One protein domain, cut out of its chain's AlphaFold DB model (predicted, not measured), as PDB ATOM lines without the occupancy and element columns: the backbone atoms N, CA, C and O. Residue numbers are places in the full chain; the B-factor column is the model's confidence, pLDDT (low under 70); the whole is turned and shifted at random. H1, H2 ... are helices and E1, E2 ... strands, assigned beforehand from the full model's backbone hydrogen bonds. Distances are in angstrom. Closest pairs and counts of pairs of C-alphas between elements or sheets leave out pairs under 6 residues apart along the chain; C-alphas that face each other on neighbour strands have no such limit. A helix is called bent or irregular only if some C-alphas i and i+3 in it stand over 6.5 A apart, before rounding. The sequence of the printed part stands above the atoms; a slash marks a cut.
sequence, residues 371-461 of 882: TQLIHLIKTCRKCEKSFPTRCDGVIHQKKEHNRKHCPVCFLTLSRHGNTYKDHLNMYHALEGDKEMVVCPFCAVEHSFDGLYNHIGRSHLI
ATOM      1  N   THR A 371       6.080  24.945 -28.577       70.50
ATOM      2  CA  THR A 371       5.807  25.163 -30.008       70.50
ATOM      3  C   THR A 371       6.657  24.252 -30.893       70.50
ATOM      4  O   THR A 371       6.129  23.622 -31.811       70.50
ATOM      5  N   GLN A 372       7.947  24.084 -30.578       72.06
ATOM      6  CA  GLN A 372       8.825  23.122 -31.254       72.06
ATOM      7  C   GLN A 372       8.333  21.680 -31.078       72.06
ATOM      8  O   GLN A 372       8.326  20.917 -32.044       72.06
ATOM      9  N   LEU A 373       7.876  21.303 -29.877       72.88
ATOM     10  CA  LEU A 373       7.308  19.975 -29.627       72.88
ATOM     11  C   LEU A 373       6.018  19.747 -30.436       72.88
ATOM     12  O   LEU A 373       5.873  18.695 -31.060       72.88
ATOM     13  N   ILE A 374       5.112  20.732 -30.485       71.12
ATOM     14  CA  ILE A 374       3.881  20.675 -31.288       71.12
ATOM     15  C   ILE A 374       4.218  20.558 -32.778       71.12
ATOM     16  O   ILE A 374       3.690  19.666 -33.443       71.12
ATOM     17  N   HIS A 375       5.129  21.387 -33.296       73.12
ATOM     18  CA  HIS A 375       5.565  21.325 -34.692       73.12
ATOM     19  C   HIS A 375       6.170  19.956 -35.036       73.12
ATOM     20  O   HIS A 375       5.836  19.369 -36.065       73.12
ATOM     21  N   LEU A 376       6.990  19.384 -34.147       71.88
ATOM     22  CA  LEU A 376       7.584  18.064 -34.356       71.88
ATOM     23  C   LEU A 376       6.568  16.915 -34.261       71.88
ATOM     24  O   LEU A 376       6.738  15.887 -34.912       71.88
ATOM     25  N   ILE A 377       5.507  17.068 -33.467       76.81
ATOM     26  CA  ILE A 377       4.392  16.111 -33.402       76.81
ATOM     27  C   ILE A 377       3.498  16.221 -34.652       76.81
ATOM     28  O   ILE A 377       3.015  15.194 -35.137       76.81
ATOM     29  N   LYS A 378       3.312  17.435 -35.188       83.75
ATOM     30  CA  LYS A 378       2.555  17.719 -36.419       83.75
ATOM     31  C   LYS A 378       3.333  17.448 -37.715       83.75
ATOM     32  O   LYS A 378       2.718  17.469 -38.771       83.75
ATOM     33  N   THR A 379       4.640  17.177 -37.684       84.62
ATOM     34  CA  THR A 379       5.448  16.910 -38.892       84.62
ATOM     35  C   THR A 379       5.965  15.478 -38.948       84.62
ATOM     36  O   THR A 379       6.494  14.918 -37.983       84.62
ATOM     37  N   CYS A 380       5.844  14.841 -40.112       89.62
ATOM     38  CA  CYS A 380       6.379  13.503 -40.298       89.62
ATOM     39  C   CYS A 380       7.847  13.532 -40.744       89.62
ATOM     40  O   CYS A 380       8.128  13.592 -41.936       89.62
ATOM     41  N   ARG A 381       8.790  13.338 -39.808       82.31
ATOM     42  CA  ARG A 381      10.257  13.191 -40.038       82.31
ATOM     43  C   ARG A 381      10.719  12.079 -41.023       82.31
ATOM     44  O   ARG A 381      11.866  11.646 -40.968       82.31
ATOM     45  N   LYS A 382       9.837  11.517 -41.854       84.50
ATOM     46  CA  LYS A 382      10.151  10.532 -42.906       84.50
ATOM     47  C   LYS A 382       9.783  11.006 -44.322       84.50
ATOM     48  O   LYS A 382      10.223  10.378 -45.276       84.50
ATOM     49  N   CYS A 383       8.941  12.033 -44.448       92.94
ATOM     50  CA  CYS A 383       8.486  12.612 -45.722       92.94
ATOM     51  C   CYS A 383       8.113  14.105 -45.606       92.94
ATOM     52  O   CYS A 383       7.482  14.652 -46.500       92.94
ATOM     53  N   GLU A 384       8.423  14.714 -44.458       90.44
ATOM     54  CA  GLU A 384       8.331  16.135 -44.091       90.44
ATOM     55  C   GLU A 384       6.946  16.795 -44.168       90.44
ATOM     56  O   GLU A 384       6.769  17.905 -43.676       90.44
ATOM     57  N   LYS A 385       5.921  16.054 -44.613       94.00
ATOM     58  CA  LYS A 385       4.508  16.446 -44.539       94.00
ATOM     59  C   LYS A 385       4.131  16.928 -43.133       94.00
ATOM     60  O   LYS A 385       4.326  16.210 -42.144       94.00
ATOM     61  N   SER A 386       3.577  18.135 -43.074       92.50
ATOM     62  CA  SER A 386       2.891  18.701 -41.917       92.50
ATOM     63  C   SER A 386       1.423  18.259 -41.891       92.50
ATOM     64  O   SER A 386       0.854  17.866 -42.910       92.50
ATOM     65  N   PHE A 387       0.818  18.291 -40.705       94.06
ATOM     66  CA  PHE A 387      -0.530  17.791 -40.449       94.06
ATOM     67  C   PHE A 387      -1.323  18.763 -39.562       94.06
ATOM     68  O   PHE A 387      -0.743  19.310 -38.617       94.06
ATOM     69  N   PRO A 388      -2.637  18.968 -39.803       85.56
ATOM     70  CA  PRO A 388      -3.459  19.855 -38.979       85.56
ATOM     71  C   PRO A 388      -3.472  19.423 -37.510       85.56
ATOM     72  O   PRO A 388      -3.250  20.252 -36.620       85.56
ATOM     73  N   THR A 389      -3.646  18.121 -37.250       85.06
ATOM     74  CA  THR A 389      -3.648  17.543 -35.902       85.06
ATOM     75  C   THR A 389      -2.517  16.531 -35.688       85.06
ATOM     76  O   THR A 389      -1.926  15.972 -36.615       85.06
ATOM     77  N   ARG A 390      -2.254  16.226 -34.409       79.88
ATOM     78  CA  ARG A 390      -1.427  15.084 -33.988       79.88
ATOM     79  C   ARG A 390      -1.973  13.748 -34.502       79.88
ATOM     80  O   ARG A 390      -1.185  12.844 -34.774       79.88
ATOM     81  N   CYS A 391      -3.298  13.606 -34.584       83.75
ATOM     82  CA  CYS A 391      -3.943  12.349 -34.950       83.75
ATOM     83  C   CYS A 391      -3.607  11.984 -36.399       83.75
ATOM     84  O   CYS A 391      -3.103  10.890 -36.653       83.75
ATOM     85  N   ASP A 392      -3.747  12.942 -37.317       86.19
ATOM     86  CA  ASP A 392      -3.445  12.762 -38.742       86.19
ATOM     87  C   ASP A 392      -1.975  12.376 -38.949       86.19
ATOM     88  O   ASP A 392      -1.675  11.424 -39.668       86.19
ATOM     89  N   GLY A 393      -1.052  13.033 -38.232       86.06
ATOM     90  CA  GLY A 393       0.374  12.702 -38.260       86.06
ATOM     91  C   GLY A 393       0.691  11.283 -37.763       86.06
ATOM     92  O   GLY A 393       1.591  10.631 -38.299       86.06
ATOM     93  N   VAL A 394      -0.058  10.760 -36.783       82.19
ATOM     94  CA  VAL A 394       0.051   9.363 -36.318       82.19
ATOM     95  C   VAL A 394      -0.578   8.391 -37.325       82.19
ATOM     96  O   VAL A 394       0.028   7.360 -37.632       82.19
ATOM     97  N   ILE A 395      -1.750   8.716 -37.877       86.38
ATOM     98  CA  ILE A 395      -2.457   7.911 -38.886       86.38
ATOM     99  C   ILE A 395      -1.607   7.776 -40.154       86.38
ATOM    100  O   ILE A 395      -1.395   6.659 -40.631       86.38
ATOM    101  N   HIS A 396      -1.053   8.883 -40.654       93.75
ATOM    102  CA  HIS A 396      -0.104   8.918 -41.769       93.75
ATOM    103  C   HIS A 396       1.104   8.013 -41.505       93.75
ATOM    104  O   HIS A 396       1.464   7.189 -42.338       93.75
ATOM    105  N   GLN A 397       1.707   8.089 -40.317       87.31
ATOM    106  CA  GLN A 397       2.878   7.268 -39.981       87.31
ATOM    107  C   GLN A 397       2.554   5.772 -39.844       87.31
ATOM    108  O   GLN A 397       3.420   4.934 -40.126       87.31
ATOM    109  N   LYS A 398       1.316   5.432 -39.467       87.19
ATOM    110  CA  LYS A 398       0.803   4.057 -39.483       87.19
ATOM    111  C   LYS A 398       0.590   3.559 -40.919       87.19
ATOM    112  O   LYS A 398       1.033   2.452 -41.214       87.19
ATOM    113  N   LYS A 399      -0.026   4.369 -41.791       93.81
ATOM    114  CA  LYS A 399      -0.304   4.048 -43.208       93.81
ATOM    115  C   LYS A 399       0.975   4.036 -44.060       93.81
ATOM    116  O   LYS A 399       1.467   2.972 -44.419       93.81
ATOM    117  N   GLU A 400       1.575   5.200 -44.288       94.62
ATOM    118  CA  GLU A 400       2.643   5.425 -45.277       94.62
ATOM    119  C   GLU A 400       4.014   4.890 -44.849       94.62
ATOM    120  O   GLU A 400       4.941   4.775 -45.655       94.62
ATOM    121  N   HIS A 401       4.209   4.626 -43.554       91.31
ATOM    122  CA  HIS A 401       5.527   4.290 -43.003       91.31
ATOM    123  C   HIS A 401       5.549   3.032 -42.130       91.31
ATOM    124  O   HIS A 401       6.621   2.709 -41.604       91.31
ATOM    125  N   ASN A 402       4.407   2.347 -41.987       88.62
ATOM    126  CA  ASN A 402       4.213   1.134 -41.183       88.62
ATOM    127  C   ASN A 402       4.780   1.250 -39.746       88.62
ATOM    128  O   ASN A 402       5.338   0.304 -39.182       88.62
ATOM    129  N   ARG A 403       4.690   2.447 -39.142       83.50
ATOM    130  CA  ARG A 403       5.143   2.716 -37.769       83.50
ATOM    131  C   ARG A 403       3.961   2.675 -36.807       83.50
ATOM    132  O   ARG A 403       3.019   3.447 -36.930       83.50
ATOM    133  N   LYS A 404       4.040   1.799 -35.799       73.44
ATOM    134  CA  LYS A 404       2.983   1.615 -34.781       73.44
ATOM    135  C   LYS A 404       2.809   2.806 -33.829       73.44
ATOM    136  O   LYS A 404       1.744   2.954 -33.242       73.44
ATOM    137  N   HIS A 405       3.843   3.634 -33.683       70.88
ATOM    138  CA  HIS A 405       3.861   4.824 -32.830       70.88
ATOM    139  C   HIS A 405       4.611   5.953 -33.543       70.88
ATOM    140  O   HIS A 405       5.558   5.689 -34.292       70.88
ATOM    141  N   CYS A 406       4.235   7.204 -33.271       77.31
ATOM    142  CA  CYS A 406       4.989   8.360 -33.755       77.31
ATOM    143  C   CYS A 406       6.400   8.368 -33.139       77.31
ATOM    144  O   CYS A 406       6.511   8.221 -31.919       77.31
ATOM    145  N   PRO A 407       7.490   8.541 -33.922       66.75
ATOM    146  CA  PRO A 407       8.848   8.447 -33.408       66.75
ATOM    147  C   PRO A 407       9.159   9.590 -32.443       66.75
ATOM    148  O   PRO A 407       9.965   9.387 -31.547       66.75
ATOM    149  N   VAL A 408       8.504  10.749 -32.570       68.56
ATOM    150  CA  VAL A 408       8.629  11.852 -31.607       68.56
ATOM    151  C   VAL A 408       8.004  11.451 -30.282       68.56
ATOM    152  O   VAL A 408       8.701  11.382 -29.283       68.56
ATOM    153  N   CYS A 409       6.726  11.074 -30.283       66.56
ATOM    154  CA  CYS A 409       6.018  10.667 -29.068       66.56
ATOM    155  C   CYS A 409       6.700   9.463 -28.384       66.56
ATOM    156  O   CYS A 409       6.855   9.435 -27.163       66.56
ATOM    157  N   PHE A 410       7.169   8.496 -29.180       74.38
ATOM    158  CA  PHE A 410       7.930   7.343 -28.710       74.38
ATOM    159  C   PHE A 410       9.303   7.734 -28.155       74.38
ATOM    160  O   PHE A 410       9.656   7.253 -27.085       74.38
ATOM    161  N   LEU A 411      10.089   8.594 -28.816       70.38
ATOM    162  CA  LEU A 411      11.390   9.042 -28.294       70.38
ATOM    163  C   LEU A 411      11.235   9.920 -27.052       70.38
ATOM    164  O   LEU A 411      11.985   9.732 -26.097       70.38
ATOM    165  N   THR A 412      10.250  10.820 -27.026       65.75
ATOM    166  CA  THR A 412       9.968  11.665 -25.864       65.75
ATOM    167  C   THR A 412       9.663  10.803 -24.642       65.75
ATOM    168  O   THR A 412      10.366  10.955 -23.649       65.75
ATOM    169  N   LEU A 413       8.751   9.822 -24.707       61.94
ATOM    170  CA  LEU A 413       8.465   8.970 -23.540       61.94
ATOM    171  C   LEU A 413       9.430   7.790 -23.322       61.94
ATOM    172  O   LEU A 413       9.564   7.344 -22.189       61.94
ATOM    173  N   SER A 414      10.148   7.287 -24.328       68.31
ATOM    174  CA  SER A 414      11.165   6.241 -24.086       68.31
ATOM    175  C   SER A 414      12.473   6.795 -23.518       68.31
ATOM    176  O   SER A 414      13.142   6.089 -22.768       68.31
ATOM    177  N   ARG A 415      12.827   8.054 -23.826       65.81
ATOM    178  CA  ARG A 415      13.980   8.746 -23.224       65.81
ATOM    179  C   ARG A 415      13.612   9.505 -21.950       65.81
ATOM    180  O   ARG A 415      14.369   9.445 -20.990       65.81
ATOM    181  N   HIS A 416      12.461  10.178 -21.936       63.25
ATOM    182  CA  HIS A 416      12.052  11.073 -20.848       63.25
ATOM    183  C   HIS A 416      10.812  10.596 -20.089       63.25
ATOM    184  O   HIS A 416      10.337  11.325 -19.237       63.25
ATOM    185  N   GLY A 417      10.267   9.397 -20.324       73.88
ATOM    186  CA  GLY A 417       9.126   8.900 -19.535       73.88
ATOM    187  C   GLY A 417       9.450   8.802 -18.042       73.88
ATOM    188  O   GLY A 417       8.614   9.144 -17.210       73.88
ATOM    189  N   ASN A 418      10.697   8.438 -17.717       66.06
ATOM    190  CA  ASN A 418      11.214   8.514 -16.354       66.06
ATOM    191  C   ASN A 418      11.441   9.969 -15.936       66.06
ATOM    192  O   ASN A 418      10.812  10.395 -14.986       66.06
ATOM    193  N   THR A 419      12.232  10.770 -16.661       63.22
ATOM    194  CA  THR A 419      12.533  12.160 -16.254       63.22
ATOM    195  C   THR A 419      11.315  13.082 -16.198       63.22
ATOM    196  O   THR A 419      11.330  14.027 -15.426       63.22
ATOM    197  N   TYR A 420      10.255  12.814 -16.962       63.16
ATOM    198  CA  TYR A 420       8.965  13.503 -16.889       63.16
ATOM    199  C   TYR A 420       8.157  13.026 -15.678       63.16
ATOM    200  O   TYR A 420       7.649  13.863 -14.943       63.16
ATOM    201  N   LYS A 421       8.110  11.713 -15.394       66.69
ATOM    202  CA  LYS A 421       7.525  11.210 -14.137       66.69
ATOM    203  C   LYS A 421       8.298  11.723 -12.917       66.69
ATOM    204  O   LYS A 421       7.668  12.086 -11.940       66.69
ATOM    205  N   ASP A 422       9.624  11.800 -12.982       64.25
ATOM    206  CA  ASP A 422      10.502  12.284 -11.912       64.25
ATOM    207  C   ASP A 422      10.426  13.812 -11.753       64.25
ATOM    208  O   ASP A 422      10.458  14.297 -10.630       64.25
ATOM    209  N   HIS A 423      10.268  14.568 -12.846       59.94
ATOM    210  CA  HIS A 423       9.981  16.007 -12.825       59.94
ATOM    211  C   HIS A 423       8.619  16.278 -12.180       59.94
ATOM    212  O   HIS A 423       8.547  17.028 -11.212       59.94
ATOM    213  N   LEU A 424       7.558  15.608 -12.643       59.94
ATOM    214  CA  LEU A 424       6.240  15.711 -12.017       59.94
ATOM    215  C   LEU A 424       6.311  15.278 -10.533       59.94
ATOM    216  O   LEU A 424       5.864  16.025  -9.675       59.94
ATOM    217  N   ASN A 425       6.983  14.167 -10.195       64.00
ATOM    218  CA  ASN A 425       7.215  13.698  -8.812       64.00
ATOM    219  C   ASN A 425       8.094  14.647  -7.959       64.00
ATOM    220  O   ASN A 425       8.347  14.346  -6.793       64.00
ATOM    221  N   MET A 426       8.656  15.717  -8.529       63.94
ATOM    222  CA  MET A 426       9.532  16.662  -7.826       63.94
ATOM    223  C   MET A 426       8.919  18.063  -7.722       63.94
ATOM    224  O   MET A 426       9.260  18.783  -6.788       63.94
ATOM    225  N   TYR A 427       8.014  18.427  -8.637       52.38
ATOM    226  CA  TYR A 427       7.313  19.717  -8.642       52.38
ATOM    227  C   TYR A 427       5.822  19.620  -8.253       52.38
ATOM    228  O   TYR A 427       5.280  20.608  -7.780       52.38
ATOM    229  N   HIS A 428       5.197  18.438  -8.355       59.50
ATOM    230  CA  HIS A 428       3.807  18.136  -7.954       59.50
ATOM    231  C   HIS A 428       3.763  17.012  -6.901       59.50
ATOM    232  O   HIS A 428       3.065  16.009  -7.047       59.50
ATOM    233  N   ALA A 429       4.607  17.119  -5.872       47.34
ATOM    234  CA  ALA A 429       4.710  16.135  -4.786       47.34
ATOM    235  C   ALA A 429       4.386  16.737  -3.410       47.34
ATOM    236  O   ALA A 429       4.895  16.278  -2.386       47.34
ATOM    237  N   LEU A 430       3.555  17.778  -3.403       49.78
ATOM    238  CA  LEU A 430       3.072  18.468  -2.214       49.78
ATOM    239  C   LEU A 430       1.539  18.352  -2.159       49.78
ATOM    240  O   LEU A 430       0.881  18.242  -3.183       49.78
ATOM    241  N   GLU A 431       1.002  18.299  -0.941       44.56
ATOM    242  CA  GLU A 431      -0.441  18.363  -0.619       44.56
ATOM    243  C   GLU A 431      -1.355  17.222  -1.134       44.56
ATOM    244  O   GLU A 431      -2.581  17.281  -1.044       44.56
ATOM    245  N   GLY A 432      -0.752  16.079  -1.477       49.19
ATOM    246  CA  GLY A 432      -1.412  14.765  -1.479       49.19
ATOM    247  C   GLY A 432      -2.174  14.408  -2.759       49.19
ATOM    248  O   GLY A 432      -2.025  15.046  -3.796       49.19
ATOM    249  N   ASP A 433      -2.998  13.357  -2.698       56.56
ATOM    250  CA  ASP A 433      -3.660  12.745  -3.870       56.56
ATOM    251  C   ASP A 433      -4.781  13.612  -4.507       56.56
ATOM    252  O   ASP A 433      -5.627  13.091  -5.238       56.56
ATOM    253  N   LYS A 434      -4.812  14.922  -4.220       59.47
ATOM    254  CA  LYS A 434      -5.838  15.882  -4.658       59.47
ATOM    255  C   LYS A 434      -5.424  16.774  -5.835       59.47
ATOM    256  O   LYS A 434      -6.319  17.289  -6.501       59.47
ATOM    257  N   GLU A 435      -4.130  16.961  -6.127       74.94
ATOM    258  CA  GLU A 435      -3.726  17.760  -7.300       74.94
ATOM    259  C   GLU A 435      -4.154  17.078  -8.614       74.94
ATOM    260  O   GLU A 435      -3.643  16.022  -9.010       74.94
ATOM    261  N   MET A 436      -5.093  17.719  -9.311       84.69
ATOM    262  CA  MET A 436      -5.521  17.363 -10.660       84.69
ATOM    263  C   MET A 436      -4.632  18.090 -11.674       84.69
ATOM    264  O   MET A 436      -4.598  19.316 -11.728       84.69
ATOM    265  N   VAL A 437      -3.899  17.335 -12.491       87.62
ATOM    266  CA  VAL A 437      -2.941  17.881 -13.459       87.62
ATOM    267  C   VAL A 437      -3.544  17.851 -14.865       87.62
ATOM    268  O   VAL A 437      -3.892  16.793 -15.400       87.62
ATOM    269  N   VAL A 438      -3.641  19.027 -15.484       86.38
ATOM    270  CA  VAL A 438      -4.153  19.238 -16.847       86.38
ATOM    271  C   VAL A 438      -3.297  18.490 -17.878       86.38
ATOM    272  O   VAL A 438      -2.078  18.665 -17.947       86.38
ATOM    273  N   CYS A 439      -3.913  17.676 -18.743       90.94
ATOM    274  CA  CYS A 439      -3.171  16.972 -19.787       90.94
ATOM    275  C   CYS A 439      -2.670  17.927 -20.894       90.94
ATOM    276  O   CYS A 439      -3.493  18.472 -21.637       90.94
ATOM    277  N   PRO A 440      -1.346  18.028 -21.149       75.81
ATOM    278  CA  PRO A 440      -0.766  18.974 -22.115       75.81
ATOM    279  C   PRO A 440      -1.044  18.635 -23.595       75.81
ATOM    280  O   PRO A 440      -0.451  19.226 -24.496       75.81
ATOM    281  N   PHE A 441      -1.910  17.655 -23.871       79.44
ATOM    282  CA  PHE A 441      -2.280  17.228 -25.222       79.44
ATOM    283  C   PHE A 441      -3.780  17.340 -25.534       79.44
ATOM    284  O   PHE A 441      -4.145  17.181 -26.697       79.44
ATOM    285  N   CYS A 442      -4.642  17.578 -24.537       86.81
ATOM    286  CA  CYS A 442      -6.089  17.761 -24.740       86.81
ATOM    287  C   CYS A 442      -6.819  18.459 -23.576       86.81
ATOM    288  O   CYS A 442      -8.033  18.323 -23.477       86.81
ATOM    289  N   ALA A 443      -6.102  19.136 -22.675       86.25
ATOM    290  CA  ALA A 443      -6.630  19.879 -21.523       86.25
ATOM    291  C   ALA A 443      -7.483  19.094 -20.497       86.25
ATOM    292  O   ALA A 443      -7.940  19.675 -19.525       86.25
ATOM    293  N   VAL A 444      -7.661  17.776 -20.647       87.38
ATOM    294  CA  VAL A 444      -8.393  16.963 -19.660       87.38
ATOM    295  C   VAL A 444      -7.556  16.812 -18.391       87.38
ATOM    296  O   VAL A 444      -6.437  16.297 -18.443       87.38
ATOM    297  N   GLU A 445      -8.113  17.242 -17.267       91.06
ATOM    298  CA  GLU A 445      -7.548  17.070 -15.930       91.06
ATOM    299  C   GLU A 445      -7.583  15.610 -15.475       91.06
ATOM    300  O   GLU A 445      -8.571  14.900 -15.664       91.06
ATOM    301  N   HIS A 446      -6.495  15.158 -14.850       91.12
ATOM    302  CA  HIS A 446      -6.410  13.846 -14.211       91.12
ATOM    303  C   HIS A 446      -5.545  13.923 -12.961       91.12
ATOM    304  O   HIS A 446      -4.540  14.633 -12.946       91.12
ATOM    305  N   SER A 447      -5.836  13.085 -11.967       90.75
ATOM    306  CA  SER A 447      -4.880  12.813 -10.892       90.75
ATOM    307  C   SER A 447      -3.560  12.292 -11.469       90.75
ATOM    308  O   SER A 447      -3.522  11.704 -12.554       90.75
ATOM    309  N   PHE A 448      -2.461  12.482 -10.744       80.50
ATOM    310  CA  PHE A 448      -1.091  12.234 -11.208       80.50
ATOM    311  C   PHE A 448      -0.878  10.909 -11.984       80.50
ATOM    312  O   PHE A 448      -0.408  10.893 -13.127       80.50
ATOM    313  N   ASP A 449      -1.240   9.768 -11.385       80.56
ATOM    314  CA  ASP A 449      -1.106   8.450 -12.027       80.56
ATOM    315  C   ASP A 449      -2.189   8.217 -13.108       80.56
ATOM    316  O   ASP A 449      -1.986   7.427 -14.043       80.56
ATOM    317  N   GLY A 450      -3.309   8.943 -13.035       89.38
ATOM    318  CA  GLY A 450      -4.308   9.060 -14.096       89.38
ATOM    319  C   GLY A 450      -3.734   9.723 -15.350       89.38
ATOM    320  O   GLY A 450      -3.848   9.151 -16.435       89.38
ATOM    321  N   LEU A 451      -3.015  10.844 -15.211       85.94
ATOM    322  CA  LEU A 451      -2.411  11.587 -16.322       85.94
ATOM    323  C   LEU A 451      -1.442  10.716 -17.134       85.94
ATOM    324  O   LEU A 451      -1.539  10.661 -18.362       85.94
ATOM    325  N   TYR A 452      -0.549   9.968 -16.478       80.44
ATOM    326  CA  TYR A 452       0.375   9.073 -17.193       80.44
ATOM    327  C   TYR A 452      -0.370   7.930 -17.913       80.44
ATOM    328  O   TYR A 452      -0.019   7.559 -19.038       80.44
ATOM    329  N   ASN A 453      -1.440   7.393 -17.312       81.94
ATOM    330  CA  ASN A 453      -2.302   6.395 -17.954       81.94
ATOM    331  C   ASN A 453      -3.083   6.975 -19.145       81.94
ATOM    332  O   ASN A 453      -3.218   6.296 -20.166       81.94
ATOM    333  N   HIS A 454      -3.577   8.206 -19.036       91.69
ATOM    334  CA  HIS A 454      -4.305   8.915 -20.082       91.69
ATOM    335  C   HIS A 454      -3.390   9.264 -21.261       91.69
ATOM    336  O   HIS A 454      -3.701   8.910 -22.398       91.69
ATOM    337  N   ILE A 455      -2.199   9.822 -21.012       83.69
ATOM    338  CA  ILE A 455      -1.170  10.006 -22.048       83.69
ATOM    339  C   ILE A 455      -0.851   8.654 -22.713       83.69
ATOM    340  O   ILE A 455      -0.846   8.550 -23.941       83.69
ATOM    341  N   GLY A 456      -0.678   7.589 -21.926       80.12
ATOM    342  CA  GLY A 456      -0.471   6.229 -22.430       80.12
ATOM    343  C   GLY A 456      -1.573   5.723 -23.371       80.12
ATOM    344  O   GLY A 456      -1.269   5.190 -24.439       80.12
ATOM    345  N   ARG A 457      -2.847   5.873 -22.989       78.50
ATOM    346  CA  ARG A 457      -3.998   5.272 -23.691       78.50
ATOM    347  C   ARG A 457      -4.588   6.146 -24.790       78.50
ATOM    348  O   ARG A 457      -4.911   5.617 -25.843       78.50
ATOM    349  N   SER A 458      -4.735   7.440 -24.536       79.44
ATOM    350  CA  SER A 458      -5.411   8.389 -25.426       79.44
ATOM    351  C   SER A 458      -4.453   9.025 -26.436       79.44
ATOM    352  O   SER A 458      -4.881   9.413 -27.516       79.44
ATOM    353  N   HIS A 459      -3.153   9.109 -26.113       80.38
ATOM    354  CA  HIS A 459      -2.183   9.891 -26.896       80.38
ATOM    355  C   HIS A 459      -1.016   9.085 -27.494       80.38
ATOM    356  O   HIS A 459      -0.305   9.607 -28.359       80.38
ATOM    357  N   LEU A 460      -0.778   7.839 -27.060       71.56
ATOM    358  CA  LEU A 460       0.376   7.015 -27.492       71.56
ATOM    359  C   LEU A 460       0.009   5.644 -28.063       71.56
ATOM    360  O   LEU A 460       0.705   5.136 -28.950       71.56
ATOM    361  N   ILE A 461      -1.072   5.054 -27.563       58.50
ATOM    362  CA  ILE A 461      -1.755   3.931 -28.192       58.50
ATOM    363  C   ILE A 461      -2.790   4.541 -29.142       58.50
ATOM    364  O   ILE A 461      -3.705   5.209 -28.669       58.50
TER     365      ILE A 461
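What this domain is: This is residues 371 to 461 of the 882 residues of a protein of Folsomia candida (UniProt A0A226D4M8). A short, two-stranded hairpin, E1 and E2, packs on H4, which follows it directly and folds back along the length of the domain toward a second small lobe made of H1, H2 and the long link between them. The bent helix H3 runs as an arch from that second lobe to the far end, where the chain turns back into the hairpin. The printed part has 91 residues, with four named helices and two named strands in the order H1, H2, H3, E1, E2, H4; the class is mostly helix, and the one sheet, E1 - E2, is antiparallel. The whole is only just compact, close to loose, with a radius of gyration of the C-alphas of 14.5 A, and it is only just a rod, spanning 46 by 23 by 23 A.

How they stand to each other: The sheet has two strands, E1, residues 436 to 438, and E2, residues 445 to 447, which form a hairpin. They are antiparallel, with 139 degrees between their directions, and the C-alphas of 438 and 445, which face each other, are 4.1 A apart. N 437 and O 446 are within hydrogen-bond range at 2.8 A, as are N 446 and O 437 at 3.1 A. H4, residues 448 to 460, follows E2 by a tight link; the closest C-alphas of E1 and H4 are those of Val 437 and Phe 448, 6.4 A apart, and those of E2 and H4 are Glu 445 and Leu 451, 7.5 A apart. H3, residues 407 to 427, was assigned as one helix by its hydrogen bonds, but it is bent: C-alphas 415 and 418 are 7.4 A apart. Its arms H3a, residues 407 to 415, and H3b, residues 418 to 427, stand at a steep tilt of 67 degrees. H3a and H4 are close but not clearly touching, the closest C-alphas being those of Cys 409 and Leu 460, 6.9 A apart; they run opposite ways at a shallow tilt of 31 degrees. H3b and H4 are near each other, with 6 pairs of C-alphas within 10 A. H1, residues 371 to 378, only just touches H3a, with 3 pairs of C-alphas within 8 A; the closest are those of Ile 377 and Val 408, 6.3 A apart. H1 touches H2, residues 390 to 399, most closely at the C-alphas of Lys 378 and Arg 390, 5.4 A apart; they run the same way at 36 degrees, only just a steep tilt. H2 is apart from H3a and H4, among others. In H1, H2, H3a and H3b every O i to N i+4 pair is within hydrogen-bond range, and in H4 8 of 9 are.

Where its parts are: E1 measures 6.6 A from first to last C-alpha and E2 7.1 A. H4 is 17.2 A long, from C-alpha 448 at (-1.091, 12.234, -11.208) to C-alpha 460 at (0.376, 7.015, -27.492); it is neither bent nor irregular, but only just, with C-alphas 457 and 460 6.1 A apart. H3a measures 11.4 A and H3b 14.1 A. H2 measures 14.4 A, and H1 10.3 A from C-alpha 371 at (5.807, 25.163, -30.008).

The domain as a whole: The C-alphas of Glu 400 and Glu 431, the two farthest apart, are 46.6 A from each other. The printed part has no cut. The link from H1 to H2, with 11 residues, is long. The mean pLDDT of the printed part is 76.8; 26 residues are under 70, namely 407 to 409, 412 to 416, 418 to 434 and 461.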